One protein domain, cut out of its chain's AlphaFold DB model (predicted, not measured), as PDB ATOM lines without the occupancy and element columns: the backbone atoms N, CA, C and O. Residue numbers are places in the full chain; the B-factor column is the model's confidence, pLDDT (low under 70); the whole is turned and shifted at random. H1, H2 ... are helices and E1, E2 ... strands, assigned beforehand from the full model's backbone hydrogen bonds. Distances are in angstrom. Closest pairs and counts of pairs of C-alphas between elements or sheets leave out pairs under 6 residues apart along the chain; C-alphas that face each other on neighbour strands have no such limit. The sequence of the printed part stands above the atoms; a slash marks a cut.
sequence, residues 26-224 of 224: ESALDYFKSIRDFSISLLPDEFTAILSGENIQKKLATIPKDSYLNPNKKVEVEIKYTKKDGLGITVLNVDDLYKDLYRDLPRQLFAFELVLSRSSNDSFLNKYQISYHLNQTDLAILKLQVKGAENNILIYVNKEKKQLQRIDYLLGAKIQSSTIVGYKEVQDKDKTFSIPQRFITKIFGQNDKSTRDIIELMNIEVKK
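This is residues 26 to 224 of the 224 residues of an uncharacterized protein of Nitrospirae bacterium (UniProt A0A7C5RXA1). One long, strongly twisted sheet of ten strands curls round the short helix H4 as an open trough, and the longest helix, H1, packs on the same inner face near the E4 end. H2 sits on the opposite face beside E10 and E2, while residues 61 to 75, a long link with no named element, make the far end of the longest axis. The printed part has 199 residues, with five named helices and ten named strands in the order H1 E1 H2 E2 E3 H3 H4 H5 E4 E5 E6 E7 E8 E9 E10. The antiparallel sheet runs E3 E2 E1 E10 E9 E8 E7 E6 E5 E4; the class is mixed, helices and strands. The whole is compact, with a radius of gyration of the C-alphas of 17.9 A, and flat, spanning 55 by 51 by 27 A.

H1 is residues 28 to 41, 19.9 A long, with C-alpha 28 at (-58.759, 32.170, -5.677). E1 is 46 to 52, H2 54 to 60, E2 76 to 82 and E3 86 to 92. H3 is 105 to 108, H4 110 to 116 and H5 122 to 125. E4 is 128 to 135, E5 139 to 146, E6 151 to 158 and E7 163 to 171. E8, residues 174 to 188, is 42.2 A long; E9, 191 to 203, 36.2 A; E10, 211 to 223, 35.0 A, ending with C-alpha 223 at (-41.668, 56.118, 11.278).

E4 to E10 form a meander, each strand the antiparallel neighbour of the one before; N 131 and O 143 of the hairpin E4 and E5 are 3.0 A apart, within hydrogen-bond range. E10 is staggered: residues 211 to 216 pair with E9, N 213 and O 201 at 2.8 A, and residues 216 to 223 with E1, N 218 and O 50 at 2.8 A. The edge strands E3 and E4 are apart. H1 and H4 are on one face, two layers with the sheet; they touch at a steep tilt of 57 degrees, the same way, H1 with residues 36 to 40 alone, the closest C-alphas being those of Arg 36 and Val 115, 7.1 A. H2 lies over none of the strands, its height of 4.0 A only just above the sheet's level. H3 and H4 touch only at the corner, and only just, with 3 pairs of C-alphas within 8 A; the closest are those of Pro 106 and Phe 112, 5.2 A. H5 is not on the sheet and touches no helix. Every O i to N i+4 pair is within hydrogen-bond range in H1, H2 and H4; H3 and H5 are too short for one.

The C-alphas of Glu 26 and Asp 66, the two farthest apart, are 56.7 A from each other. The printed part has no cut, and the links H2 to E2 and E3 to H3 are long. Mean pLDDT of the printed part is 86.9; residues 106 to 113, 117 to 124, 206 to 210 and 224 are under 70.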
ATOM      1  N   GLU A  26     -64.879  30.596  -1.847       83.69
ATOM      2  CA  GLU A  26     -64.111  31.817  -2.054       83.69
ATOM      3  C   GLU A  26     -63.296  31.628  -3.337       83.69
ATOM      4  O   GLU A  26     -62.662  30.586  -3.541       83.69
ATOM      5  N   SER A  27     -63.370  32.593  -4.255       90.12
ATOM      6  CA  SER A  27     -62.582  32.510  -5.478       90.12
ATOM      7  C   SER A  27     -61.096  32.663  -5.135       90.12
ATOM      8  O   SER A  27     -60.731  33.370  -4.199       90.12
ATOM      9  N   ALA A  28     -60.203  32.039  -5.909       90.19
ATOM     10  CA  ALA A  28     -58.759  32.170  -5.677       90.19
ATOM     11  C   ALA A  28     -58.277  33.633  -5.749       90.19
ATOM     12  O   ALA A  28     -57.287  33.991  -5.114       90.19
ATOM     13  N   LEU A  29     -58.981  34.471  -6.519       88.44
ATOM     14  CA  LEU A  29     -58.737  35.907  -6.605       88.44
ATOM     15  C   LEU A  29     -59.131  36.623  -5.309       88.44
ATOM     16  O   LEU A  29     -58.339  37.413  -4.802       88.44
ATOM     17  N   ASP A  30     -60.320  36.346  -4.774       88.69
ATOM     18  CA  ASP A  30     -60.790  36.966  -3.528       88.69
ATOM     19  C   ASP A  30     -59.915  36.539  -2.349       88.69
ATOM     20  O   ASP A  30     -59.473  37.380  -1.568       88.69
ATOM     21  N   TYR A  31     -59.537  35.261  -2.314       89.31
ATOM     22  CA  TYR A  31     -58.591  34.746  -1.334       89.31
ATOM     23  C   TYR A  31     -57.210  35.399  -1.466       89.31
ATOM     24  O   TYR A  31     -56.597  35.777  -0.473       89.31
ATOM     25  N   PHE A  32     -56.705  35.597  -2.688       87.94
ATOM     26  CA  PHE A  32     -55.459  36.340  -2.884       87.94
ATOM     27  C   PHE A  32     -55.562  37.774  -2.336       87.94
ATOM     28  O   PHE A  32     -54.658  38.228  -1.629       87.94
ATOM     29  N   LYS A  33     -56.663  38.478  -2.638       86.12
ATOM     30  CA  LYS A  33     -56.916  39.842  -2.152       86.12
ATOM     31  C   LYS A  33     -56.960  39.881  -0.623       86.12
ATOM     32  O   LYS A  33     -56.263  40.699  -0.032       86.12
ATOM     33  N   SER A  34     -57.671  38.953   0.020       87.00
ATOM     34  CA  SER A  34     -57.800  38.913   1.481       87.00
ATOM     35  C   SER A  34     -56.467  38.658   2.195       87.00
ATOM     36  O   SER A  34     -56.176  39.291   3.212       87.00
ATOM     37  N   ILE A  35     -55.609  37.798   1.638       87.31
ATOM     38  CA  ILE A  35     -54.247  37.563   2.145       87.31
ATOM     39  C   ILE A  35     -53.371  38.806   1.990       87.31
ATOM     40  O   ILE A  35     -52.634  39.161   2.914       87.31
ATOM     41  N   ARG A  36     -53.446  39.481   0.840       83.38
ATOM     42  CA  ARG A  36     -52.684  40.707   0.591       83.38
ATOM     43  C   ARG A  36     -53.109  41.825   1.541       83.38
ATOM     44  O   ARG A  36     -52.249  42.441   2.164       83.38
ATOM     45  N   ASP A  37     -54.409  42.060   1.676       84.94
ATOM     46  CA  ASP A  37     -54.952  43.111   2.538       84.94
ATOM     47  C   ASP A  37     -54.579  42.861   4.004       84.94
ATOM     48  O   ASP A  37     -54.140  43.774   4.705       84.94
ATOM     49  N   PHE A  38     -54.647  41.602   4.448       87.31
ATOM     50  CA  PHE A  38     -54.172  41.221   5.774       87.31
ATOM     51  C   PHE A  38     -52.664  41.455   5.935       87.31
ATOM     52  O   PHE A  38     -52.249  42.073   6.912       87.31
ATOM     53  N   SER A  39     -51.846  41.045   4.963       85.06
ATOM     54  CA  SER A  39     -50.394  41.272   4.998       85.06
ATOM     55  C   SER A  39     -50.053  42.765   5.103       85.06
ATOM     56  O   SER A  39     -49.212  43.142   5.913       85.06
ATOM     57  N   ILE A  40     -50.751  43.631   4.358       85.44
ATOM     58  CA  ILE A  40     -50.581  45.093   4.430       85.44
ATOM     59  C   ILE A  40     -51.025  45.642   5.793       85.44
ATOM     60  O   ILE A  40     -50.400  46.565   6.317       85.44
ATOM     61  N   SER A  41     -52.077  45.077   6.396       87.19
ATOM     62  CA  SER A  41     -52.558  45.493   7.722       87.19
ATOM     63  C   SER A  41     -51.547  45.234   8.847       87.19
ATOM     64  O   SER A  41     -51.541  45.972   9.831       87.19
ATOM     65  N   LEU A  42     -50.665  44.241   8.675       89.19
ATOM     66  CA  LEU A  42     -49.591  43.912   9.617       89.19
ATOM     67  C   LEU A  42     -48.349  44.802   9.475       89.19
ATOM     68  O   LEU A  42     -47.436  44.703  10.293       89.19
ATOM     69  N   LEU A  43     -48.289  45.662   8.456       90.25
ATOM     70  CA  LEU A  43     -47.192  46.607   8.262       90.25
ATOM     71  C   LEU A  43     -47.467  47.926   9.001       90.25
ATOM     72  O   LEU A  43     -48.632  48.327   9.146       90.25
ATOM     73  N   PRO A  44     -46.418  48.654   9.423       91.94
ATOM     74  CA  PRO A  44     -46.582  50.030   9.870       91.94
ATOM     75  C   PRO A  44     -46.999  50.925   8.698       91.94
ATOM     76  O   PRO A  44     -46.915  50.536   7.529       91.94
ATOM     77  N   ASP A  45     -47.459  52.135   9.004       91.62
ATOM     78  CA  ASP A  45     -47.844  53.096   7.968       91.62
ATOM     79  C   ASP A  45     -46.631  53.567   7.157       91.62
ATOM     80  O   ASP A  45     -46.737  53.713   5.936       91.62
ATOM     81  N   GLU A  46     -45.473  53.703   7.814       93.75
ATOM     82  CA  GLU A  46     -44.175  53.979   7.200       93.75
ATOM     83  C   GLU A  46     -43.048  53.230   7.934       93.75
ATOM     84  O   GLU A  46     -43.037  53.124   9.163       93.75
ATOM     85  N   PHE A  47     -42.070  52.725   7.180       94.25
ATOM     86  CA  PHE A  47     -40.796  52.276   7.739       94.25
ATOM     87  C   PHE A  47     -39.638  52.543   6.777       94.25
ATOM     88  O   PHE A  47     -39.820  52.614   5.560       94.25
ATOM     89  N   THR A  48     -38.434  52.643   7.330       95.44
ATOM     90  CA  THR A  48     -37.182  52.647   6.569       95.44
ATOM     91  C   THR A  48     -36.331  51.442   6.941       95.44
ATOM     92  O   THR A  48     -36.436  50.924   8.051       95.44
ATOM     93  N   ALA A  49     -35.498  50.972   6.021       95.19
ATOM     94  CA  ALA A  49     -34.541  49.899   6.264       95.19
ATOM     95  C   ALA A  49     -33.339  50.025   5.324       95.19
ATOM     96  O   ALA A  49     -33.453  50.593   4.242       95.19
ATOM     97  N   ILE A  50     -32.206  49.437   5.696       95.69
ATOM     98  CA  ILE A  50     -31.033  49.319   4.829       95.69
ATOM     99  C   ILE A  50     -31.046  47.956   4.148       95.69
ATOM    100  O   ILE A  50     -31.048  46.915   4.804       95.69
ATOM    101  N   LEU A  51     -31.037  47.955   2.823       93.12
ATOM    102  CA  LEU A  51     -30.959  46.745   2.028       93.12
ATOM    103  C   LEU A  51     -29.528  46.197   2.034       93.12
ATOM    104  O   LEU A  51     -28.573  46.877   1.654       93.12
ATOM    105  N   SER A  52     -29.392  44.933   2.414       92.69
ATOM    106  CA  SER A  52     -28.125  44.211   2.453       92.69
ATOM    107  C   SER A  52     -28.198  42.918   1.643       92.69
ATOM    108  O   SER A  52     -29.258  42.316   1.507       92.69
ATOM    109  N   GLY A  53     -27.058  42.492   1.103       91.75
ATOM    110  CA  GLY A  53     -26.906  41.267   0.320       91.75
ATOM    111  C   GLY A  53     -25.575  41.271  -0.425       91.75
ATOM    112  O   GLY A  53     -25.070  42.333  -0.781       91.75
ATOM    113  N   GLU A  54     -24.983  40.103  -0.670       90.88
ATOM    114  CA  GLU A  54     -23.649  40.011  -1.287       90.88
ATOM    115  C   GLU A  54     -23.606  40.697  -2.663       90.88
ATOM    116  O   GLU A  54     -22.706  41.491  -2.941       90.88
ATOM    117  N   ASN A  55     -24.614  40.451  -3.503       87.62
ATOM    118  CA  ASN A  55     -24.711  41.059  -4.831       87.62
ATOM    119  C   ASN A  55     -24.955  42.572  -4.769       87.62
ATOM    120  O   ASN A  55     -24.392  43.312  -5.576       87.62
ATOM    121  N   ILE A  56     -25.737  43.036  -3.785       90.25
ATOM    122  CA  ILE A  56     -25.950  44.466  -3.532       90.25
ATOM    123  C   ILE A  56     -24.614  45.125  -3.180       90.25
ATOM    124  O   ILE A  56     -24.222  46.103  -3.808       90.25
ATOM    125  N   GLN A  57     -23.862  44.549  -2.240       91.81
ATOM    126  CA  GLN A  57     -22.574  45.096  -1.809       91.81
ATOM    127  C   GLN A  57     -21.536  45.095  -2.939       91.81
ATOM    128  O   GLN A  57     -20.839  46.090  -3.131       91.81
ATOM    129  N   LYS A  58     -21.477  44.029  -3.750       91.00
ATOM    130  CA  LYS A  58     -20.604  43.979  -4.936       91.00
ATOM    131  C   LYS A  58     -20.919  45.097  -5.924       91.00
ATOM    132  O   LYS A  58     -20.003  45.759  -6.393       91.00
ATOM    133  N   LYS A  59     -22.199  45.322  -6.227       90.31
ATOM    134  CA  LYS A  59     -22.626  46.364  -7.170       90.31
ATOM    135  C   LYS A  59     -22.508  47.777  -6.578       90.31
ATOM    136  O   LYS A  59     -22.246  48.719  -7.314       90.31
ATOM    137  N   LEU A  60     -22.619  47.949  -5.261       93.19
ATOM    138  CA  LEU A  60     -22.271  49.218  -4.609       93.19
ATOM    139  C   LEU A  60     -20.770  49.515  -4.701       93.19
ATOM    140  O   LEU A  60     -20.390  50.652  -4.951       93.19
ATOM    141  N   ALA A  61     -19.915  48.499  -4.564       92.00
ATOM    142  CA  ALA A  61     -18.464  48.661  -4.644       92.00
ATOM    143  C   ALA A  61     -17.959  49.072  -6.041       92.00
ATOM    144  O   ALA A  61     -16.811  49.493  -6.166       92.00
ATOM    145  N   THR A  62     -18.792  48.962  -7.085       92.88
ATOM    146  CA  THR A  62     -18.458  49.453  -8.433       92.88
ATOM    147  C   THR A  62     -18.737  50.942  -8.628       92.88
ATOM    148  O   THR A  62     -18.399  51.477  -9.681       92.88
ATOM    149  N   ILE A  63     -19.372  51.613  -7.661       93.50
ATOM    150  CA  ILE A  63     -19.624  53.054  -7.739       93.50
ATOM    151  C   ILE A  63     -18.284  53.796  -7.568       93.50
ATOM    152  O   ILE A  63     -17.558  53.515  -6.608       93.50
ATOM    153  N   PRO A  64     -17.931  54.726  -8.475       93.56
ATOM    154  CA  PRO A  64     -16.715  55.525  -8.357       93.56
ATOM    155  C   PRO A  64     -16.660  56.307  -7.035       93.56
ATOM    156  O   PRO A  64     -17.662  56.850  -6.575       93.56
ATOM    157  N   LYS A  65     -15.485  56.360  -6.394       93.06
ATOM    158  CA  LYS A  65     -15.326  57.005  -5.073       93.06
ATOM    159  C   LYS A  65     -15.512  58.523  -5.113       93.06
ATOM    160  O   LYS A  65     -15.864  59.117  -4.102       93.06
ATOM    161  N   ASP A  66     -15.243  59.146  -6.252       94.06
ATOM    162  CA  ASP A  66     -15.467  60.567  -6.527       94.06
ATOM    163  C   ASP A  66     -16.956  60.932  -6.609       94.06
ATOM    164  O   ASP A  66     -17.309  62.080  -6.362       94.06
ATOM    165  N   SER A  67     -17.836  59.953  -6.828       94.75
ATOM    166  CA  SER A  67     -19.290  60.130  -6.724       94.75
ATOM    167  C   SER A  67     -19.811  60.144  -5.285       94.75
ATOM    168  O   SER A  67     -21.018  60.280  -5.073       94.75
ATOM    169  N   TYR A  68     -18.951  59.976  -4.273       95.75
ATOM    170  CA  TYR A  68     -19.380  59.912  -2.876       95.75
ATOM    171  C   TYR A  68     -19.542  61.328  -2.325       95.75
ATOM    172  O   TYR A  68     -18.590  62.104  -2.289       95.75
ATOM    173  N   LEU A  69     -20.731  61.649  -1.809       95.00
ATOM    174  CA  LEU A  69     -20.996  62.974  -1.231       95.00
ATOM    175  C   LEU A  69     -20.187  63.218   0.051       95.00
ATOM    176  O   LEU A  69     -19.823  64.350   0.365       95.00
ATOM    177  N   ASN A  70     -19.912  62.156   0.811       93.94
ATOM    178  CA  ASN A  70     -19.038  62.181   1.972       93.94
ATOM    179  C   ASN A  70     -18.091  60.967   1.941       93.94
ATOM    180  O   ASN A  70     -18.556  59.833   2.095       93.94
ATOM    181  N   PRO A  71     -16.767  61.171   1.821       90.94
ATOM    182  CA  PRO A  71     -15.800  60.077   1.708       90.94
ATOM    183  C   PRO A  71     -15.664  59.237   2.989       90.94
ATOM    184  O   PRO A  71     -15.177  58.111   2.933       90.94
ATOM    185  N   ASN A  72     -16.110  59.756   4.138       91.94
ATOM    186  CA  ASN A  72     -16.036  59.074   5.434       91.94
ATOM    187  C   ASN A  72     -17.305  58.276   5.770       91.94
ATOM    188  O   ASN A  72     -17.373  57.643   6.824       91.94
ATOM    189  N   LYS A  73     -18.332  58.320   4.913       92.56
ATOM    190  CA  LYS A  73     -19.575  57.563   5.086       92.56
ATOM    191  C   LYS A  73     -19.646  56.410   4.091       92.56
ATOM    192  O   LYS A  73     -19.101  56.475   2.992       92.56
ATOM    193  N   LYS A  74     -20.327  55.335   4.488       92.00
ATOM    194  CA  LYS A  74     -20.599  54.209   3.592       92.00
ATOM    195  C   LYS A  74     -21.687  54.590   2.593       92.00
ATOM    196  O   LYS A  74     -22.583  55.365   2.913       92.00
ATOM    197  N   VAL A  75     -21.584  54.029   1.394       94.31
ATOM    198  CA  VAL A  75     -22.691  53.999   0.441       94.31
ATOM    199  C   VAL A  75     -23.592  52.837   0.831       94.31
ATOM    200  O   VAL A  75     -23.122  51.714   1.009       94.31
ATOM    201  N   GLU A  76     -24.876  53.119   0.990       95.88
ATOM    202  CA  GLU A  76     -25.877  52.165   1.455       95.88
ATOM    203  C   GLU A  76     -27.122  52.280   0.582       95.88
ATOM    204  O   GLU A  76     -27.357  53.314  -0.040       95.88
ATOM    205  N   VAL A  77     -27.922  51.221   0.513       95.44
ATOM    206  CA  VAL A  77     -29.213  51.259  -0.177       95.44
ATOM    207  C   VAL A  77     -30.291  51.362   0.884       95.44
ATOM    208  O   VAL A  77     -30.490  50.424   1.650       95.44
ATOM    209  N   GLU A  78     -30.984  52.488   0.931       95.06
ATOM    210  CA  GLU A  78     -32.151  52.664   1.779       95.06
ATOM    211  C   GLU A  78     -33.406  52.215   1.035       95.06
ATOM    212  O   GLU A  78     -33.608  52.494  -0.149       95.06
ATOM    213  N   ILE A  79     -34.263  51.523   1.768       92.19
ATOM    214  CA  ILE A  79     -35.638  51.265   1.400       92.19
ATOM    215  C   ILE A  79     -36.522  52.117   2.288       92.19
ATOM    216  O   ILE A  79     -36.436  52.045   3.512       92.19
ATOM    217  N   LYS A  80     -37.420  52.861   1.653       92.44
ATOM    218  CA  LYS A  80     -38.504  53.577   2.307       92.44
ATOM    219  C   LYS A  80     -39.824  52.959   1.875       92.44
ATOM    220  O   LYS A  80     -40.133  52.942   0.691       92.44
ATOM    221  N   TYR A  81     -40.610  52.469   2.818       91.31
ATOM    222  CA  TYR A  81     -41.958  51.978   2.558       91.31
ATOM    223  C   TYR A  81     -42.987  52.921   3.165       91.31
ATOM    224  O   TYR A  81     -42.840  53.319   4.317       91.31
ATOM    225  N   THR A  82     -44.067  53.197   2.436       90.06
ATOM    226  CA  THR A  82     -45.310  53.720   3.014       90.06
ATOM    227  C   THR A  82     -46.501  52.905   2.517       90.06
ATOM    228  O   THR A  82     -46.504  52.438   1.379       90.06
ATOM    229  N   LYS A  83     -47.568  52.772   3.311       86.00
ATOM    230  CA  LYS A  83     -48.803  52.107   2.836       86.00
ATOM    231  C   LYS A  83     -49.413  52.789   1.612       86.00
ATOM    232  O   LYS A  83     -50.024  52.129   0.776       86.00
ATOM    233  N   LYS A  84     -49.260  54.113   1.513       83.38
ATOM    234  CA  LYS A  84     -49.837  54.929   0.438       83.38
ATOM    235  C   LYS A  84     -49.066  54.807  -0.874       83.38
ATOM    236  O   LYS A  84     -49.685  54.719  -1.936       83.38
ATOM    237  N   ASP A  85     -47.738  54.839  -0.805       80.94
ATOM    238  CA  ASP A  85     -46.863  54.948  -1.976       80.94
ATOM    239  C   ASP A  85     -46.067  53.661  -2.258       80.94
ATOM    240  O   ASP A  85     -45.490  53.517  -3.336       80.94
ATOM    241  N   GLY A  86     -46.111  52.681  -1.355       84.12
ATOM    242  CA  GLY A  86     -45.365  51.431  -1.444       84.12
ATOM    243  C   GLY A  86     -43.873  51.633  -1.186       84.12
ATOM    244  O   GLY A  86     -43.472  52.493  -0.404       84.12
ATOM    245  N   LEU A  87     -43.053  50.813  -1.843       85.06
ATOM    246  CA  LEU A  87     -41.594  50.851  -1.761       85.06
ATOM    247  C   LEU A  87     -40.972  51.940  -2.648       85.06
ATOM    248  O   LEU A  87     -41.168  51.952  -3.862       85.06
ATOM    249  N   GLY A  88     -40.120  52.759  -2.045       88.06
ATOM    250  CA  GLY A  88     -39.052  53.517  -2.688       88.06
ATOM    251  C   GLY A  88     -37.690  52.930  -2.315       88.06
ATOM    252  O   GLY A  88     -37.501  52.443  -1.201       88.06
ATOM    253  N   ILE A  89     -36.747  52.958  -3.257       90.81
ATOM    254  CA  ILE A  89     -35.370  52.502  -3.049       90.81
ATOM    255  C   ILE A  89     -34.432  53.612  -3.498       90.81
ATOM    256  O   ILE A  89     -34.583  54.127  -4.604       90.81
ATOM    257  N   THR A  90     -33.463  53.962  -2.659       94.25
ATOM    258  CA  THR A  90     -32.508  55.036  -2.937       94.25
ATOM    259  C   THR A  90     -31.120  54.647  -2.454       94.25
ATOM    260  O   THR A  90     -30.956  54.102  -1.366       94.25
ATOM    261  N   VAL A  91     -30.100  54.936  -3.256       96.00
ATOM    262  CA  VAL A  91     -28.704  54.823  -2.826       96.00
ATOM    263  C   VAL A  91     -28.314  56.091  -2.066       96.00
ATOM    264  O   VAL A  91     -28.433  57.202  -2.580       96.00
ATOM    265  N   LEU A  92     -27.861  55.929  -0.826       96.12
ATOM    266  CA  LEU A  92     -27.412  57.007   0.046       96.12
ATOM    267  C   LEU A  92     -25.929  57.324  -0.172       96.12
ATOM    268  O   LEU A  92     -25.143  56.464  -0.566       96.12
ATOM    269  N   ASN A  93     -25.536  58.554   0.172       96.69
ATOM    270  CA  ASN A  93     -24.151  59.040   0.121       96.69
ATOM    271  C   ASN A  93     -23.505  59.048  -1.281       96.69
ATOM    272  O   ASN A  93     -22.282  59.014  -1.398       96.69
ATOM    273  N   VAL A  94     -24.312  59.132  -2.336       96.25
ATOM    274  CA  VAL A  94     -23.855  59.229  -3.729       96.25
ATOM    275  C   VAL A  94     -24.490  60.425  -4.435       96.25
ATOM    276  O   VAL A  94     -25.520  60.939  -3.988       96.25
ATOM    277  N   ASP A  95     -23.868  60.870  -5.524       94.69
ATOM    278  CA  ASP A  95     -24.444  61.856  -6.437       94.69
ATOM    279  C   ASP A  95     -25.765  61.375  -7.084       94.69
ATOM    280  O   ASP A  95     -26.182  60.219  -6.954       94.69
ATOM    281  N   ASP A  96     -26.445  62.283  -7.785       92.75
ATOM    282  CA  ASP A  96     -27.763  62.017  -8.371       92.75
ATOM    283  C   ASP A  96     -27.764  60.918  -9.446       92.75
ATOM    284  O   ASP A  96     -28.798  60.283  -9.655       92.75
ATOM    285  N   LEU A  97     -26.627  60.638 -10.093       92.75
ATOM    286  CA  LEU A  97     -26.530  59.618 -11.140       92.75
ATOM    287  C   LEU A  97     -26.728  58.207 -10.572       92.75
ATOM    288  O   LEU A  97     -27.315  57.348 -11.233       92.75
ATOM    289  N   TYR A  98     -26.259  57.961  -9.346       92.88
ATOM    290  CA  TYR A  98     -26.283  56.631  -8.730       92.88
ATOM    291  C   TYR A  98     -27.446  56.412  -7.757       92.88
ATOM    292  O   TYR A  98     -27.689  55.266  -7.369       92.88
ATOM    293  N   LYS A  99     -28.202  57.458  -7.392       93.19
ATOM    294  CA  LYS A  99     -29.332  57.361  -6.443       93.19
ATOM    295  C   LYS A  99     -30.372  56.312  -6.835       93.19
ATOM    296  O   LYS A  99     -30.875  55.604  -5.964       93.19
ATOM    297  N   ASP A 100     -30.628  56.158  -8.132       90.44
ATOM    298  CA  ASP A 100     -31.670  55.278  -8.670       90.44
ATOM    299  C   ASP A 100     -31.153  53.899  -9.133       90.44
ATOM    300  O   ASP A 100     -31.890  53.131  -9.754       90.44
ATOM    301  N   LEU A 101     -29.908  53.525  -8.805       89.25
ATOM    302  CA  LEU A 101     -29.253  52.293  -9.288       89.25
ATOM    303  C   LEU A 101     -30.043  50.991  -9.019       89.25
ATOM    304  O   LEU A 101     -29.853  49.986  -9.716       89.25
ATOM    305  N   TYR A 102     -30.903  50.995  -7.999       87.00
ATOM    306  CA  TYR A 102     -31.736  49.860  -7.580       87.00
ATOM    307  C   TYR A 102     -33.237  50.089  -7.759       87.00
ATOM    308  O   TYR A 102     -34.036  49.313  -7.237       87.00
ATOM    309  N   ARG A 103     -33.647  51.104  -8.524       83.69
ATOM    310  CA  ARG A 103     -35.063  51.442  -8.725       83.69
ATOM    311  C   ARG A 103     -35.909  50.267  -9.236       83.69
ATOM    312  O   ARG A 103     -37.057  50.125  -8.829       83.69
ATOM    313  N   ASP A 104     -35.344  49.407 -10.083       77.31
ATOM    314  CA  ASP A 104     -36.038  48.234 -10.639       77.31
ATOM    315  C   ASP A 104     -35.915  46.958  -9.786       77.31
ATOM    316  O   ASP A 104     -36.484  45.923 -10.143       77.31
ATOM    317  N   LEU A 105     -35.218  46.996  -8.645       78.69
ATOM    318  CA  LEU A 105     -35.053  45.823  -7.782       78.69
ATOM    319  C   LEU A 105     -36.388  45.185  -7.342       78.69
ATOM    320  O   LEU A 105     -36.458  43.956  -7.368       78.69
ATOM    321  N   PRO A 106     -37.467  45.928  -7.008       68.94
ATOM    322  CA  PRO A 106     -38.746  45.313  -6.645       68.94
ATOM    323  C   PRO A 106     -39.341  44.447  -7.760       68.94
ATOM    324  O   PRO A 106     -39.981  43.443  -7.472       68.94
ATOM    325  N   ARG A 107     -39.090  44.791  -9.030       63.81
ATOM    326  CA  ARG A 107     -39.525  43.986 -10.182       63.81
ATOM    327  C   ARG A 107     -38.662  42.740 -10.354       63.81
ATOM    328  O   ARG A 107     -39.155  41.692 -10.761       63.81
ATOM    329  N   GLN A 108     -37.368  42.852 -10.048       63.12
ATOM    330  CA  GLN A 108     -36.417  41.736 -10.099       63.12
ATOM    331  C   GLN A 108     -36.653  40.738  -8.958       63.12
ATOM    332  O   GLN A 108     -36.492  39.532  -9.134       63.12
ATOM    333  N   LEU A 109     -37.096  41.233  -7.805       69.06
ATOM    334  CA  LEU A 109     -37.563  40.444  -6.679       69.06
ATOM    335  C   LEU A 109     -39.080  40.524  -6.623       69.06
ATOM    336  O   LEU A 109     -39.624  41.200  -5.762       69.06
ATOM    337  N   PHE A 110     -39.768  39.796  -7.501       66.38
ATOM    338  CA  PHE A 110     -41.237  39.786  -7.581       66.38
ATOM    339  C   PHE A 110     -41.939  39.618  -6.213       66.38
ATOM    340  O   PHE A 110     -43.042  40.113  -6.002       66.38
ATOM    341  N   ALA A 111     -41.271  38.974  -5.250       67.38
ATOM    342  CA  ALA A 111     -41.682  38.917  -3.850       67.38
ATOM    343  C   ALA A 111     -41.816  40.284  -3.152       67.38
ATOM    344  O   ALA A 111     -42.786  40.496  -2.434       67.38
ATOM    345  N   PHE A 112     -40.891  41.220  -3.369       68.69
ATOM    346  CA  PHE A 112     -40.993  42.590  -2.860       68.69
ATOM    347  C   PHE A 112     -42.225  43.292  -3.429       68.69
ATOM    348  O   PHE A 112     -42.986  43.894  -2.678       68.69
ATOM    349  N   GLU A 113     -42.456  43.192  -4.738       69.50
ATOM    350  CA  GLU A 113     -43.632  43.801  -5.364       69.50
ATOM    351  C   GLU A 113     -44.940  43.156  -4.869       69.50
ATOM    352  O   GLU A 113     -45.897  43.856  -4.542       69.50
ATOM    353  N   LEU A 114     -44.994  41.834  -4.721       72.19
ATOM    354  CA  LEU A 114     -46.198  41.167  -4.220       72.19
ATOM    355  C   LEU A 114     -46.523  41.515  -2.765       72.19
ATOM    356  O   LEU A 114     -47.693  41.707  -2.438       72.19
ATOM    357  N   VAL A 115     -45.512  41.576  -1.898       71.31
ATOM    358  CA  VAL A 115     -45.729  41.723  -0.451       71.31
ATOM    359  C   VAL A 115     -45.786  43.198  -0.024       71.31
ATOM    360  O   VAL A 115     -46.420  43.513   0.976       71.31
ATOM    361  N   LEU A 116     -45.166  44.111  -0.782       71.00
ATOM    362  CA  LEU A 116     -44.994  45.519  -0.399       71.00
ATOM    363  C   LEU A 116     -45.442  46.531  -1.483       71.00
ATOM    364  O   LEU A 116     -45.125  47.717  -1.369       71.00
ATOM    365  N   SER A 117     -46.152  46.124  -2.552       66.75
ATOM    366  CA  SER A 117     -46.598  47.092  -3.577       66.75
ATOM    367  C   SER A 117     -47.831  47.917  -3.208       66.75
ATOM    368  O   SER A 117     -48.779  47.473  -2.558       66.75
ATOM    369  N   ARG A 118     -47.821  49.122  -3.792       62.47
ATOM    370  CA  ARG A 118     -48.834  50.186  -3.786       62.47
ATOM    371  C   ARG A 118     -50.157  49.844  -4.476       62.47
ATOM    372  O   ARG A 118     -51.133  50.563  -4.302       62.47
ATOM    373  N   SER A 119     -50.186  48.845  -5.358       51.72
ATOM    374  CA  SER A 119     -51.240  48.771  -6.378       51.72
ATOM    375  C   SER A 119     -52.622  48.601  -5.745       51.72
ATOM    376  O   SER A 119     -52.925  47.538  -5.212       51.72
ATOM    377  N   SER A 120     -53.474  49.624  -5.823       49.59
ATOM    378  CA  SER A 120     -54.919  49.438  -5.732       49.59
ATOM    379  C   SER A 120     -55.273  48.293  -6.688       49.59
ATOM    380  O   SER A 120     -55.000  48.350  -7.887       49.59
ATOM    381  N   ASN A 121     -55.721  47.193  -6.089       52.47
ATOM    382  CA  ASN A 121     -55.502  45.809  -6.513       52.47
ATOM    383  C   ASN A 121     -55.891  45.454  -7.963       52.47
ATOM    384  O   ASN A 121     -55.433  44.439  -8.476       52.47
ATOM    385  N   ASP A 122     -56.701  46.243  -8.662       60.38
ATOM    386  CA  ASP A 122     -57.335  45.754  -9.885       60.38
ATOM    387  C   ASP A 122     -56.426  45.824 -11.124       60.38
ATOM    388  O   ASP A 122     -56.365  44.863 -11.885       60.38
ATOM    389  N   SER A 123     -55.636  46.884 -11.335       65.12
ATOM    390  CA  SER A 123     -54.866  47.021 -12.593       65.12
ATOM    391  C   SER A 123     -53.708  46.021 -12.729       65.12
ATOM    392  O   SER A 123     -53.419  45.549 -13.832       65.12
ATOM    393  N   PHE A 124     -53.058  45.669 -11.615       69.94
ATOM    394  CA  PHE A 124     -52.006  44.653 -11.576       69.94
ATOM    395  C   PHE A 124     -52.599  43.247 -11.705       69.94
ATOM    396  O   PHE A 124     -52.178  42.487 -12.579       69.94
ATOM    397  N   LEU A 125     -53.615  42.918 -10.896       76.25
ATOM    398  CA  LEU A 125     -54.216  41.583 -10.889       76.25
ATOM    399  C   LEU A 125     -54.940  41.251 -12.195       76.25
ATOM    400  O   LEU A 125     -54.952  40.092 -12.595       76.25
ATOM    401  N   ASN A 126     -55.435  42.252 -12.929       81.00
ATOM    402  CA  ASN A 126     -56.079  42.052 -14.230       81.00
ATOM    403  C   ASN A 126     -55.171  41.409 -15.290       81.00
ATOM    404  O   ASN A 126     -55.685  40.822 -16.251       81.00
ATOM    405  N   LYS A 127     -53.844  41.483 -15.129       84.56
ATOM    406  CA  LYS A 127     -52.868  40.837 -16.022       84.56
ATOM    407  C   LYS A 127     -52.755  39.330 -15.791       84.56
ATOM    408  O   LYS A 127     -52.226  38.623 -16.648       84.56
ATOM    409  N   TYR A 128     -53.266  38.847 -14.661       87.06
ATOM    410  CA  TYR A 128     -53.142  37.465 -14.236       87.06
ATOM    411  C   TYR A 128     -54.493  36.751 -14.259       87.06
ATOM    412  O   TYR A 128     -55.547  37.329 -13.993       87.06
ATOM    413  N   GLN A 129     -54.462  35.464 -14.578       90.38
ATOM    414  CA  GLN A 129     -55.507  34.520 -14.212       90.38
ATOM    415  C   GLN A 129     -55.068  33.831 -12.919       90.38
ATOM    416  O   GLN A 129     -54.007  33.207 -12.886       90.38
ATOM    417  N   ILE A 130     -55.862  33.984 -11.856       90.44
ATOM    418  CA  ILE A 130     -55.545  33.454 -10.524       90.44
ATOM    419  C   ILE A 130     -56.403  32.224 -10.251       90.44
ATOM    420  O   ILE A 130     -57.628  32.279 -10.359       90.44
ATOM    421  N   SER A 131     -55.770  31.116  -9.885       92.94
ATOM    422  CA  SER A 131     -56.446  29.865  -9.536       92.94
ATOM    423  C   SER A 131     -55.764  29.177  -8.358       92.94
ATOM    424  O   SER A 131     -54.571  29.370  -8.118       92.94
ATOM    425  N   TYR A 132     -56.484  28.310  -7.649       93.56
ATOM    426  CA  TYR A 132     -55.841  27.396  -6.710       93.56
ATOM    427  C   TYR A 132     -55.027  26.360  -7.484       93.56
ATOM    428  O   TYR A 132     -55.532  25.713  -8.399       93.56
ATOM    429  N   HIS A 133     -53.763  26.213  -7.112       93.44
ATOM    430  CA  HIS A 133     -52.948  25.059  -7.476       93.44
ATOM    431  C   HIS A 133     -53.082  23.954  -6.422       93.44
ATOM    432  O   HIS A 133     -53.163  22.779  -6.762       93.44
ATOM    433  N   LEU A 134     -53.153  24.346  -5.145       92.44
ATOM    434  CA  LEU A 134     -53.390  23.470  -4.002       92.44
ATOM    435  C   LEU A 134     -54.141  24.249  -2.916       92.44
ATOM    436  O   LEU A 134     -53.885  25.438  -2.720       92.44
ATOM    437  N   ASN A 135     -55.044  23.590  -2.194       91.56
ATOM    438  CA  ASN A 135     -55.790  24.200  -1.096       91.56
ATOM    439  C   ASN A 135     -55.979  23.182   0.042       91.56
ATOM    440  O   ASN A 135     -56.897  22.368  -0.001       91.56
ATOM    441  N   GLN A 136     -55.084  23.201   1.028       90.62
ATOM    442  CA  GLN A 136     -55.079  22.317   2.202       90.62
ATOM    443  C   GLN A 136     -55.436  23.095   3.473       90.62
ATOM    444  O   GLN A 136     -55.694  24.292   3.410       90.62
ATOM    445  N   THR A 137     -55.514  22.434   4.627       87.19
ATOM    446  CA  THR A 137     -55.952  23.061   5.888       87.19
ATOM    447  C   THR A 137     -55.031  24.197   6.342       87.19
ATOM    448  O   THR A 137     -55.508  25.245   6.767       87.19
ATOM    449  N   ASP A 138     -53.725  24.016   6.203       91.25
ATOM    450  CA  ASP A 138     -52.655  24.888   6.700       91.25
ATOM    451  C   ASP A 138     -51.937  25.672   5.586       91.25
ATOM    452  O   ASP A 138     -51.377  26.745   5.831       91.25
ATOM    453  N   LEU A 139     -52.002  25.173   4.351       93.50
ATOM    454  CA  LEU A 139     -51.319  25.727   3.186       93.50
ATOM    455  C   LEU A 139     -52.287  25.953   2.019       93.50
ATOM    456  O   LEU A 139     -53.065  25.078   1.643       93.50
ATOM    457  N   ALA A 140     -52.180  27.111   1.374       94.12
ATOM    458  CA  ALA A 140     -52.715  27.331   0.034       94.12
ATOM    459  C   ALA A 140     -51.573  27.622  -0.944       94.12
ATOM    460  O   ALA A 140     -50.633  28.343  -0.611       94.12
ATOM    461  N   ILE A 141     -51.675  27.095  -2.163       94.94
ATOM    462  CA  ILE A 141     -50.806  27.462  -3.280       94.94
ATOM    463  C   ILE A 141     -51.682  28.090  -4.352       94.94
ATOM    464  O   ILE A 141     -52.572  27.439  -4.906       94.94
ATOM    465  N   LEU A 142     -51.421  29.355  -4.652       93.19
ATOM    466  CA  LEU A 142     -52.102  30.104  -5.700       93.19
ATOM    467  C   LEU A 142     -51.222  30.141  -6.941       93.19
ATOM    468  O   LEU A 142     -50.034  30.435  -6.848       93.19
ATOM    469  N   LYS A 143     -51.810  29.864  -8.102       92.81
ATOM    470  CA  LYS A 143     -51.169  30.026  -9.402       92.81
ATOM    471  C   LYS A 143     -51.641  31.331 -10.024       92.81
ATOM    472  O   LYS A 143     -52.834  31.504 -10.251       92.81
ATOM    473  N   LEU A 144     -50.699  32.219 -10.316       91.31
ATOM    474  CA  LEU A 144     -50.903  33.444 -11.079       91.31
ATOM    475  C   LEU A 144     -50.297  33.223 -12.465       91.31
ATOM    476  O   LEU A 144     -49.077  33.218 -12.626       91.31
ATOM    477  N   GLN A 145     -51.146  33.014 -13.464       90.81
ATOM    478  CA  GLN A 145     -50.723  32.850 -14.852       90.81
ATOM    479  C   GLN A 145     -50.843  34.180 -15.590       90.81
ATOM    480  O   GLN A 145     -51.915  34.784 -15.594       90.81
ATOM    481  N   VAL A 146     -49.768  34.636 -16.233       87.12
ATOM    482  CA  VAL A 146     -49.823  35.833 -17.084       87.12
ATOM    483  C   VAL A 146     -50.691  35.528 -18.307       87.12
ATOM    484  O   VAL A 146     -50.459  34.548 -19.017       87.12
ATOM    485  N   LYS A 147     -51.702  36.361 -18.572       87.06
ATOM    486  CA  LYS A 147     -52.577  36.179 -19.740       87.06
ATOM    487  C   LYS A 147     -51.759  36.273 -21.031       87.06
ATOM    488  O   LYS A 147     -51.082  37.270 -21.259       87.06
ATOM    489  N   GLY A 148     -51.839  35.242 -21.873       83.81
ATOM    490  CA  GLY A 148     -51.122  35.188 -23.152       83.81
ATOM    491  C   GLY A 148     -49.635  34.826 -23.059       83.81
ATOM    492  O   GLY A 148     -48.935  34.966 -24.056       83.81
ATOM    493  N   ALA A 149     -49.145  34.360 -21.903       86.81
ATOM    494  CA  ALA A 149     -47.766  33.898 -21.745       86.81
ATOM    495  C   ALA A 149     -47.685  32.557 -20.990       86.81
ATOM    496  O   ALA A 149     -48.607  32.162 -20.274       86.81
ATOM    497  N   GLU A 150     -46.559  31.852 -21.138       85.44
ATOM    498  CA  GLU A 150     -46.285  30.588 -20.428       85.44
ATOM    499  C   GLU A 150     -45.794  30.797 -18.988       85.44
ATOM    500  O   GLU A 150     -45.600  29.841 -18.233       85.44
ATOM    501  N   ASN A 151     -45.550  32.050 -18.619       87.19
ATOM    502  CA  ASN A 151     -44.971  32.449 -17.351       87.19
ATOM    503  C   ASN A 151     -46.014  32.297 -16.241       87.19
ATOM    504  O   ASN A 151     -47.108  32.870 -16.302       87.19
ATOM    505  N   ASN A 152     -45.654  31.543 -15.206       90.44
ATOM    506  CA  ASN A 152     -46.503  31.310 -14.045       90.44
ATOM    507  C   ASN A 152     -45.770  31.716 -12.774       90.44
ATOM    508  O   ASN A 152     -44.565  31.505 -12.647       90.44
ATOM    509  N   ILE A 153     -46.522  32.233 -11.811       90.56
ATOM    510  CA  ILE A 153     -46.052  32.415 -10.444       90.56
ATOM    511  C   ILE A 153     -46.857  31.499  -9.527       90.56
ATOM    512  O   ILE A 153     -48.087  31.499  -9.588       90.56
ATOM    513  N   LEU A 154     -46.178  30.732  -8.675       92.75
ATOM    514  CA  LEU A 154     -46.814  30.022  -7.567       92.75
ATOM    515  C   LEU A 154     -46.554  30.775  -6.267       92.75
ATOM    516  O   LEU A 154     -45.408  31.064  -5.936       92.75
ATOM    517  N   ILE A 155     -47.618  31.072  -5.528       92.44
ATOM    518  CA  ILE A 155     -47.564  31.759  -4.239       92.44
ATOM    519  C   ILE A 155     -48.014  30.787  -3.161       92.44
ATOM    520  O   ILE A 155     -49.159  30.342  -3.157       92.44
ATOM    521  N   TYR A 156     -47.111  30.486  -2.239       94.31
ATOM    522  CA  TYR A 156     -47.350  29.622  -1.094       94.31
ATOM    523  C   TYR A 156     -47.765  30.486   0.091       94.31
ATOM    524  O   TYR A 156     -47.017  31.370   0.514       94.31
ATOM    525  N   VAL A 157     -48.950  30.222   0.627       92.88
ATOM    526  CA  VAL A 157     -49.570  31.000   1.697       92.88
ATOM    527  C   VAL A 157     -49.806  30.109   2.905       92.88
ATOM    528  O   VAL A 157     -50.538  29.123   2.816       92.88
ATOM    529  N   ASN A 158     -49.245  30.497   4.047       92.12
ATOM    530  CA  ASN A 158     -49.625  29.917   5.329       92.12
ATOM    531  C   ASN A 158     -51.000  30.460   5.725       92.12
ATOM    532  O   ASN A 158     -51.162  31.672   5.861       92.12
ATOM    533  N   LYS A 159     -51.986  29.579   5.893       90.62
ATOM    534  CA  LYS A 159     -53.376  29.969   6.165       90.62
ATOM    535  C   LYS A 159     -53.595  30.526   7.562       90.62
ATOM    536  O   LYS A 159     -54.397  31.438   7.724       90.62
ATOM    537  N   GLU A 160     -52.879  29.995   8.546       89.25
ATOM    538  CA  GLU A 160     -52.981  30.415   9.943       89.25
ATOM    539  C   GLU A 160     -52.464  31.847  10.117       89.25
ATOM    540  O   GLU A 160     -53.149  32.709  10.660       89.25
ATOM    541  N   LYS A 161     -51.273  32.121   9.576       87.19
ATOM    542  CA  LYS A 161     -50.611  33.428   9.650       87.19
ATOM    543  C   LYS A 161     -51.053  34.393   8.558       87.19
ATOM    544  O   LYS A 161     -50.724  35.569   8.639       87.19
ATOM    545  N   LYS A 162     -51.743  33.902   7.523       86.69
ATOM    546  CA  LYS A 162     -52.118  34.650   6.310       86.69
ATOM    547  C   LYS A 162     -50.935  35.398   5.679       86.69
ATOM    548  O   LYS A 162     -51.046  36.554   5.283       86.69
ATOM    549  N   GLN A 163     -49.795  34.717   5.590       87.19
ATOM    550  CA  GLN A 163     -48.532  35.269   5.094       87.19
ATOM    551  C   GLN A 163     -48.010  34.473   3.900       87.19
ATOM    552  O   GLN A 163     -48.105  33.242   3.863       87.19
ATOM    553  N   LEU A 164     -47.404  35.179   2.945       89.94
ATOM    554  CA  LEU A 164     -46.707  34.570   1.814       89.94
ATOM    555  C   LEU A 164     -45.377  33.995   2.308       89.94
ATOM    556  O   LEU A 164     -44.532  34.743   2.789       89.94
ATOM    557  N   GLN A 165     -45.162  32.690   2.179       91.81
ATOM    558  CA  GLN A 165     -43.934  32.029   2.643       91.81
ATOM    559  C   GLN A 165     -42.921  31.809   1.525       91.81
ATOM    560  O   GLN A 165     -41.711  31.832   1.754       91.81
ATOM    561  N   ARG A 166     -43.416  31.560   0.312       92.56
ATOM    562  CA  ARG A 166     -42.591  31.227  -0.844       92.56
ATOM    563  C   ARG A 166     -43.260  31.677  -2.130       92.56
ATOM    564  O   ARG A 166     -44.483  31.623  -2.254       92.56
ATOM    565  N   ILE A 167     -42.438  32.113  -3.074       91.81
ATOM    566  CA  ILE A 167     -42.854  32.527  -4.407       91.81
ATOM    567  C   ILE A 167     -41.945  31.837  -5.414       91.81
ATOM    568  O   ILE A 167     -40.731  32.034  -5.385       91.81
ATOM    569  N   ASP A 168     -42.542  31.058  -6.308       91.88
ATOM    570  CA  ASP A 168     -41.827  30.406  -7.399       91.88
ATOM    571  C   ASP A 168     -42.193  31.059  -8.718       91.88
ATOM    572  O   ASP A 168     -43.370  31.267  -9.007       91.88
ATOM    573  N   TYR A 169     -41.187  31.329  -9.540       89.50
ATOM    574  CA  TYR A 169     -41.363  31.767 -10.914       89.50
ATOM    575  C   TYR A 169     -41.058  30.609 -11.861       89.50
ATOM    576  O   TYR A 169     -39.989  29.998 -11.790       89.50
ATOM    577  N   LEU A 170     -42.003  30.302 -12.744       90.69
ATOM    578  CA  LEU A 170     -41.932  29.187 -13.675       90.69
ATOM    579  C   LEU A 170     -42.053  29.687 -15.112       90.69
ATOM    580  O   LEU A 170     -42.891  30.536 -15.421       90.69
ATOM    581  N   LEU A 171     -41.261  29.084 -15.997       89.12
ATOM    582  CA  LEU A 171     -41.433  29.167 -17.443       89.12
ATOM    583  C   LEU A 171     -41.951  27.807 -17.922       89.12
ATOM    584  O   LEU A 171     -41.238  26.800 -17.836       89.12
ATOM    585  N   GLY A 172     -43.224  27.758 -18.316       87.56
ATOM    586  CA  GLY A 172     -43.932  26.493 -18.491       87.56
ATOM    587  C   GLY A 172     -43.976  25.711 -17.173       87.56
ATOM    588  O   GLY A 172     -44.460  26.218 -16.160       87.56
ATOM    589  N   ALA A 173     -43.440  24.486 -17.176       86.31
ATOM    590  CA  ALA A 173     -43.342  23.626 -15.990       86.31
ATOM    591  C   ALA A 173     -42.007  23.754 -15.226       86.31
ATOM    592  O   ALA A 173     -41.845  23.152 -14.164       86.31
ATOM    593  N   LYS A 174     -41.031  24.504 -15.753       89.38
ATOM    594  CA  LYS A 174     -39.687  24.600 -15.165       89.38
ATOM    595  C   LYS A 174     -39.596  25.781 -14.208       89.38
ATOM    596  O   LYS A 174     -39.740  26.927 -14.637       89.38
ATOM    597  N   ILE A 175     -39.270  25.505 -12.948       89.50
ATOM    598  CA  ILE A 175     -38.946  26.538 -11.958       89.50
ATOM    599  C   ILE A 175     -37.655  27.242 -12.391       89.50
ATOM    600  O   ILE A 175     -36.618  26.604 -12.546       89.50
ATOM    601  N   GLN A 176     -37.738  28.552 -12.593       89.31
ATOM    602  CA  GLN A 176     -36.616  29.430 -12.929       89.31
ATOM    603  C   GLN A 176     -36.019  30.058 -11.670       89.31
ATOM    604  O   GLN A 176     -34.801  30.165 -11.530       89.31
ATOM    605  N   SER A 177     -36.873  30.438 -10.719       88.75
ATOM    606  CA  SER A 177     -36.447  30.901  -9.404       88.75
ATOM    607  C   SER A 177     -37.462  30.545  -8.322       88.75
ATOM    608  O   SER A 177     -38.647  30.364  -8.590       88.75
ATOM    609  N   SER A 178     -36.967  30.420  -7.094       91.12
ATOM    610  CA  SER A 178     -37.762  30.201  -5.884       91.12
ATOM    611  C   SER A 178     -37.258  31.153  -4.812       91.12
ATOM    612  O   SER A 178     -36.088  31.085  -4.436       91.12
ATOM    613  N   THR A 179     -38.140  31.991  -4.279       91.12
ATOM    614  CA  THR A 179     -37.834  32.940  -3.207       91.12
ATOM    615  C   THR A 179     -38.609  32.571  -1.953       91.12
ATOM    616  O   THR A 179     -39.835  32.526  -1.974       91.12
ATOM    617  N   ILE A 180     -37.901  32.329  -0.853       92.94
ATOM    618  CA  ILE A 180     -38.493  32.189   0.483       92.94
ATOM    619  C   ILE A 180     -38.507  33.563   1.151       92.94
ATOM    620  O   ILE A 180     -37.501  34.275   1.098       92.94
ATOM    621  N   VAL A 181     -39.625  33.905   1.794       92.19
ATOM    622  CA  VAL A 181     -39.823  35.171   2.508       92.19
ATOM    623  C   VAL A 181     -39.839  34.909   4.015       92.19
ATOM    624  O   VAL A 181     -40.665  34.153   4.521       92.19
ATOM    625  N   GLY A 182     -38.903  35.525   4.730       92.44
ATOM    626  CA  GLY A 182     -38.833  35.548   6.186       92.44
ATOM    627  C   GLY A 182     -39.318  36.888   6.727       92.44
ATOM    628  O   GLY A 182     -38.962  37.937   6.191       92.44
ATOM    629  N   TYR A 183     -40.096  36.842   7.803       92.62
ATOM    630  CA  TYR A 183     -40.697  38.008   8.447       92.62
ATOM    631  C   TYR A 183     -40.032  38.276   9.794       92.62
ATOM    632  O   TYR A 183     -39.569  37.348  10.462       92.62
ATOM    633  N   LYS A 184     -40.005  39.547  10.187       93.31
ATOM    634  CA  LYS A 184     -39.557  40.014  11.494       93.31
ATOM    635  C   LYS A 184     -40.697  40.727  12.190       93.31
ATOM    636  O   LYS A 184     -41.262  41.668  11.638       93.31
ATOM    637  N   GLU A 185     -40.954  40.319  13.423       94.81
ATOM    638  CA  GLU A 185     -41.820  41.075  14.315       94.81
ATOM    639  C   GLU A 185     -41.060  42.295  14.849       94.81
ATOM    640  O   GLU A 185     -39.958  42.178  15.394       94.81
ATOM    641  N   VAL A 186     -41.637  43.478  14.664       93.31
ATOM    642  CA  VAL A 186     -41.121  44.759  15.148       93.31
ATOM    643  C   VAL A 186     -42.179  45.374  16.049       93.31
ATOM    644  O   VAL A 186     -43.300  45.629  15.614       93.31
ATOM    645  N   GLN A 187     -41.827  45.597  17.311       92.06
ATOM    646  CA  GLN A 187     -42.702  46.274  18.261       92.06
ATOM    647  C   GLN A 187     -42.524  47.789  18.161       92.06
ATOM    648  O   GLN A 187     -41.398  48.285  18.195       92.06
ATOM    649  N   ASP A 188     -43.638  48.512  18.084       89.75
ATOM    650  CA  ASP A 188     -43.704  49.960  18.267       89.75
ATOM    651  C   ASP A 188     -44.869  50.282  19.207       89.75
ATOM    652  O   ASP A 188     -46.045  50.111  18.865       89.75
ATOM    653  N   LYS A 189     -44.529  50.737  20.417       85.88
ATOM    654  CA  LYS A 189     -45.479  50.966  21.517       85.88
ATOM    655  C   LYS A 189     -46.320  49.706  21.785       85.88
ATOM    656  O   LYS A 189     -45.762  48.660  22.093       85.88
ATOM    657  N   ASP A 190     -47.640  49.806  21.630       88.44
ATOM    658  CA  ASP A 190     -48.609  48.741  21.904       88.44
ATOM    659  C   ASP A 190     -48.972  47.919  20.653       88.44
ATOM    660  O   ASP A 190     -49.928  47.141  20.671       88.44
ATOM    661  N   LYS A 191     -48.255  48.108  19.534       91.12
ATOM    662  CA  LYS A 191     -48.491  47.391  18.276       91.12
ATOM    663  C   LYS A 191     -47.276  46.555  17.884       91.12
ATOM    664  O   LYS A 191     -46.137  47.011  17.945       91.12
ATOM    665  N   THR A 192     -47.548  45.340  17.419       93.62
ATOM    666  CA  THR A 192     -46.556  44.462  16.795       93.62
ATOM    667  C   THR A 192     -46.809  44.437  15.295       93.62
ATOM    668  O   THR A 192     -47.920  44.136  14.860       93.62
ATOM    669  N   PHE A 193     -45.782  44.762  14.517       93.31
ATOM    670  CA  PHE A 193     -45.801  44.711  13.061       93.31
ATOM    671  C   PHE A 193     -45.009  43.512  12.553       93.31
ATOM    672  O   PHE A 193     -43.918  43.253  13.051       93.31
ATOM    673  N   SER A 194     -45.499  42.856  11.502       92.56
ATOM    674  CA  SER A 194     -44.806  41.738  10.858       92.56
ATOM    675  C   SER A 194     -44.262  42.179   9.504       92.56
ATOM    676  O   SER A 194     -44.999  42.294   8.524       92.56
ATOM    677  N   ILE A 195     -42.964  42.476   9.452       92.00
ATOM    678  CA  ILE A 195     -42.315  43.076   8.282       92.00
ATOM    679  C   ILE A 195     -41.521  42.003   7.524       92.00
ATOM    680  O   ILE A 195     -40.683  41.332   8.133       92.00
ATOM    681  N   PRO A 196     -41.716  41.832   6.202       91.00
ATOM    682  CA  PRO A 196     -40.855  40.991   5.374       91.00
ATOM    683  C   PRO A 196     -39.413  41.487   5.465       91.00
ATOM    684  O   PRO A 196     -39.102  42.589   5.024       91.00
ATOM    685  N   GLN A 197     -38.529  40.689   6.054       92.38
ATOM    686  CA  GLN A 197     -37.149  41.081   6.317       92.38
ATOM    687  C   GLN A 197     -36.169  40.360   5.398       92.38
ATOM    688  O   GLN A 197     -35.186  40.952   4.967       92.38
ATOM    689  N   ARG A 198     -36.386  39.071   5.129       92.75
ATOM    690  CA  ARG A 198     -35.375  38.204   4.521       92.75
ATOM    691  C   ARG A 198     -35.916  37.533   3.273       92.75
ATOM    692  O   ARG A 198     -36.939  36.866   3.330       92.75
ATOM    693  N   PHE A 199     -35.184  37.639   2.175       91.75
ATOM    694  CA  PHE A 199     -35.547  37.075   0.884       91.75
ATOM    695  C   PHE A 199     -34.418  36.164   0.422       91.75
ATOM    696  O   PHE A 199     -33.320  36.618   0.108       91.75
ATOM    697  N   ILE A 200     -34.677  34.859   0.434       91.38
ATOM    698  CA  ILE A 200     -33.703  33.845   0.027       91.38
ATOM    699  C   ILE A 200     -34.125  33.338  -1.340       91.38
ATOM    700  O   ILE A 200     -35.057  32.540  -1.440       91.38
ATOM    701  N   THR A 201     -33.433  33.792  -2.376       88.94
ATOM    702  CA  THR A 201     -33.725  33.437  -3.761       88.94
ATOM    703  C   THR A 201     -32.748  32.378  -4.237       88.94
ATOM    704  O   THR A 201     -31.534  32.538  -4.149       88.94
ATOM    705  N   LYS A 202     -33.277  31.286  -4.778       89.75
ATOM    706  CA  LYS A 202     -32.515  30.310  -5.551       89.75
ATOM    707  C   LYS A 202     -32.864  30.490  -7.021       89.75
ATOM    708  O   LYS A 202     -34.042  30.435  -7.363       89.75
ATOM    709  N   ILE A 203     -31.860  30.692  -7.870       87.25
ATOM    710  CA  ILE A 203     -32.015  30.759  -9.328       87.25
ATOM    711  C   ILE A 203     -31.542  29.430  -9.912       87.25
ATOM    712  O   ILE A 203     -30.468  28.932  -9.565       87.25
ATOM    713  N   PHE A 204     -32.354  28.841 -10.784       85.25
ATOM    714  CA  PHE A 204     -32.083  27.566 -11.436       85.25
ATOM    715  C   PHE A 204     -31.580  27.840 -12.861       85.25
ATOM    716  O   PHE A 204     -32.329  28.308 -13.713       85.25
ATOM    717  N   GLY A 205     -30.284  27.614 -13.103       74.38
ATOM    718  CA  GLY A 205     -29.655  27.796 -14.417       74.38
ATOM    719  C   GLY A 205     -29.722  26.545 -15.304       74.38
ATOM    720  O   GLY A 205     -30.061  25.463 -14.837       74.38
ATOM    721  N   GLN A 206     -29.335  26.682 -16.579       57.31
ATOM    722  CA  GLN A 206     -29.343  25.581 -17.561       57.31
ATOM    723  C   GLN A 206     -28.266  24.497 -17.333       57.31
ATOM    724  O   GLN A 206     -28.374  23.423 -17.910       57.31
ATOM    725  N   ASN A 207     -27.265  24.753 -16.478       56.91
ATOM    726  CA  ASN A 207     -26.111  23.865 -16.250       56.91
ATOM    727  C   ASN A 207     -26.028  23.342 -14.800       56.91
ATOM    728  O   ASN A 207     -24.927  23.216 -14.263       56.91
ATOM    729  N   ASP A 208     -27.164  23.156 -14.121       52.28
ATOM    730  CA  ASP A 208     -27.297  22.651 -12.735       52.28
ATOM    731  C   ASP A 208     -26.562  23.423 -11.619       52.28
ATOM    732  O   ASP A 208     -26.725  23.136 -10.431       52.28
ATOM    733  N   LYS A 209     -25.817  24.483 -11.945       57.62
ATOM    734  CA  LYS A 209     -25.296  25.429 -10.957       57.62
ATOM    735  C   LYS A 209     -26.419  26.358 -10.519       57.62
ATOM    736  O   LYS A 209     -26.709  27.357 -11.173       57.62
ATOM    737  N   SER A 210     -27.058  26.027  -9.402       67.00
ATOM    738  CA  SER A 210     -27.971  26.957  -8.749       67.00
ATOM    739  C   SER A 210     -27.190  28.048  -8.028       67.00
ATOM    740  O   SER A 210     -26.320  27.736  -7.213       67.00
ATOM    741  N   THR A 211     -27.532  29.308  -8.268       79.88
ATOM    742  CA  THR A 211     -27.040  30.418  -7.453       79.88
ATOM    743  C   THR A 211     -28.042  30.716  -6.348       79.88
ATOM    744  O   THR A 211     -29.259  30.617  -6.535       79.88
ATOM    745  N   ARG A 212     -27.522  31.035  -5.164       84.69
ATOM    746  CA  ARG A 212     -28.316  31.500  -4.031       84.69
ATOM    747  C   ARG A 212     -28.008  32.971  -3.825       84.69
ATOM    748  O   ARG A 212     -26.842  33.329  -3.707       84.69
ATOM    749  N   ASP A 213     -29.049  33.778  -3.756       86.94
ATOM    750  CA  ASP A 213     -28.975  35.171  -3.348       86.94
ATOM    751  C   ASP A 213     -29.759  35.349  -2.049       86.94
ATOM    752  O   ASP A 213     -30.818  34.743  -1.852       86.94
ATOM    753  N   ILE A 214     -29.207  36.135  -1.135       90.31
ATOM    754  CA  ILE A 214     -29.842  36.460   0.137       90.31
ATOM    755  C   ILE A 214     -29.864  37.969   0.241       90.31
ATOM    756  O   ILE A 214     -28.817  38.618   0.247       90.31
ATOM    757  N   ILE A 215     -31.075  38.494   0.346       90.50
ATOM    758  CA  ILE A 215     -31.332  39.915   0.489       90.50
ATOM    759  C   ILE A 215     -32.071  40.127   1.803       90.50
ATOM    760  O   ILE A 215     -33.044  39.432   2.103       90.50
ATOM    761  N   GLU A 216     -31.581  41.059   2.607       93.00
ATOM    762  CA  GLU A 216     -32.060  41.317   3.960       93.00
ATOM    763  C   GLU A 216     -32.329  42.807   4.171       93.00
ATOM    764  O   GLU A 216     -31.558  43.660   3.734       93.00
ATOM    765  N   LEU A 217     -33.424  43.110   4.867       92.25
ATOM    766  CA  LEU A 217     -33.724  44.433   5.398       92.25
ATOM    767  C   LEU A 217     -33.101  44.552   6.790       92.25
ATOM    768  O   LEU A 217     -33.521  43.902   7.753       92.25
ATOM    769  N   MET A 218     -32.066  45.371   6.884       94.06
ATOM    770  CA  MET A 218     -31.340  45.676   8.111       94.06
ATOM    771  C   MET A 218     -31.831  47.000   8.690       94.06
ATOM    772  O   MET A 218     -32.396  47.816   7.972       94.06
ATOM    773  N   ASN A 219     -31.601  47.222   9.987       94.00
ATOM    774  CA  ASN A 219     -31.890  48.499  10.655       94.00
ATOM    775  C   ASN A 219     -33.309  49.028  10.371       94.00
ATOM    776  O   ASN A 219     -33.482  50.178   9.985       94.00
ATOM    777  N   ILE A 220     -34.320  48.161  10.504       93.75
ATOM    778  CA  ILE A 220     -35.710  48.558  10.270       93.75
ATOM    779  C   ILE A 220     -36.130  49.578  11.332       93.75
ATOM    780  O   ILE A 220     -36.125  49.265  12.523       93.75
ATOM    781  N   GLU A 221     -36.537  50.761  10.887       94.19
ATOM    782  CA  GLU A 221     -37.048  51.849  11.715       94.19
ATOM    783  C   GLU A 221     -38.488  52.168  11.315       94.19
ATOM    784  O   GLU A 221     -38.755  52.572  10.184       94.19
ATOM    785  N   VAL A 222     -39.422  52.022  12.253       92.94
ATOM    786  CA  VAL A 222     -40.812  52.454  12.064       92.94
ATOM    787  C   VAL A 222     -40.874  53.975  12.203       92.94
ATOM    788  O   VAL A 222     -40.367  54.530  13.183       92.94
ATOM    789  N   LYS A 223     -41.469  54.663  11.224       85.81
ATOM    790  CA  LYS A 223     -41.668  56.118  11.278       85.81
ATOM    791  C   LYS A 223     -43.081  56.428  11.781       85.81
ATOM    792  O   LYS A 223     -44.004  55.640  11.585       85.81
ATOM    793  N   LYS A 224     -43.199  57.552  12.488       68.06
ATOM    794  CA  LYS A 224     -44.442  58.028  13.111       68.06
ATOM    795  C   LYS A 224     -45.316  58.783  12.126       68.06
ATOM    796  O   LYS A 224     -44.729  59.491  11.278       68.06
TER     797      LYS A 224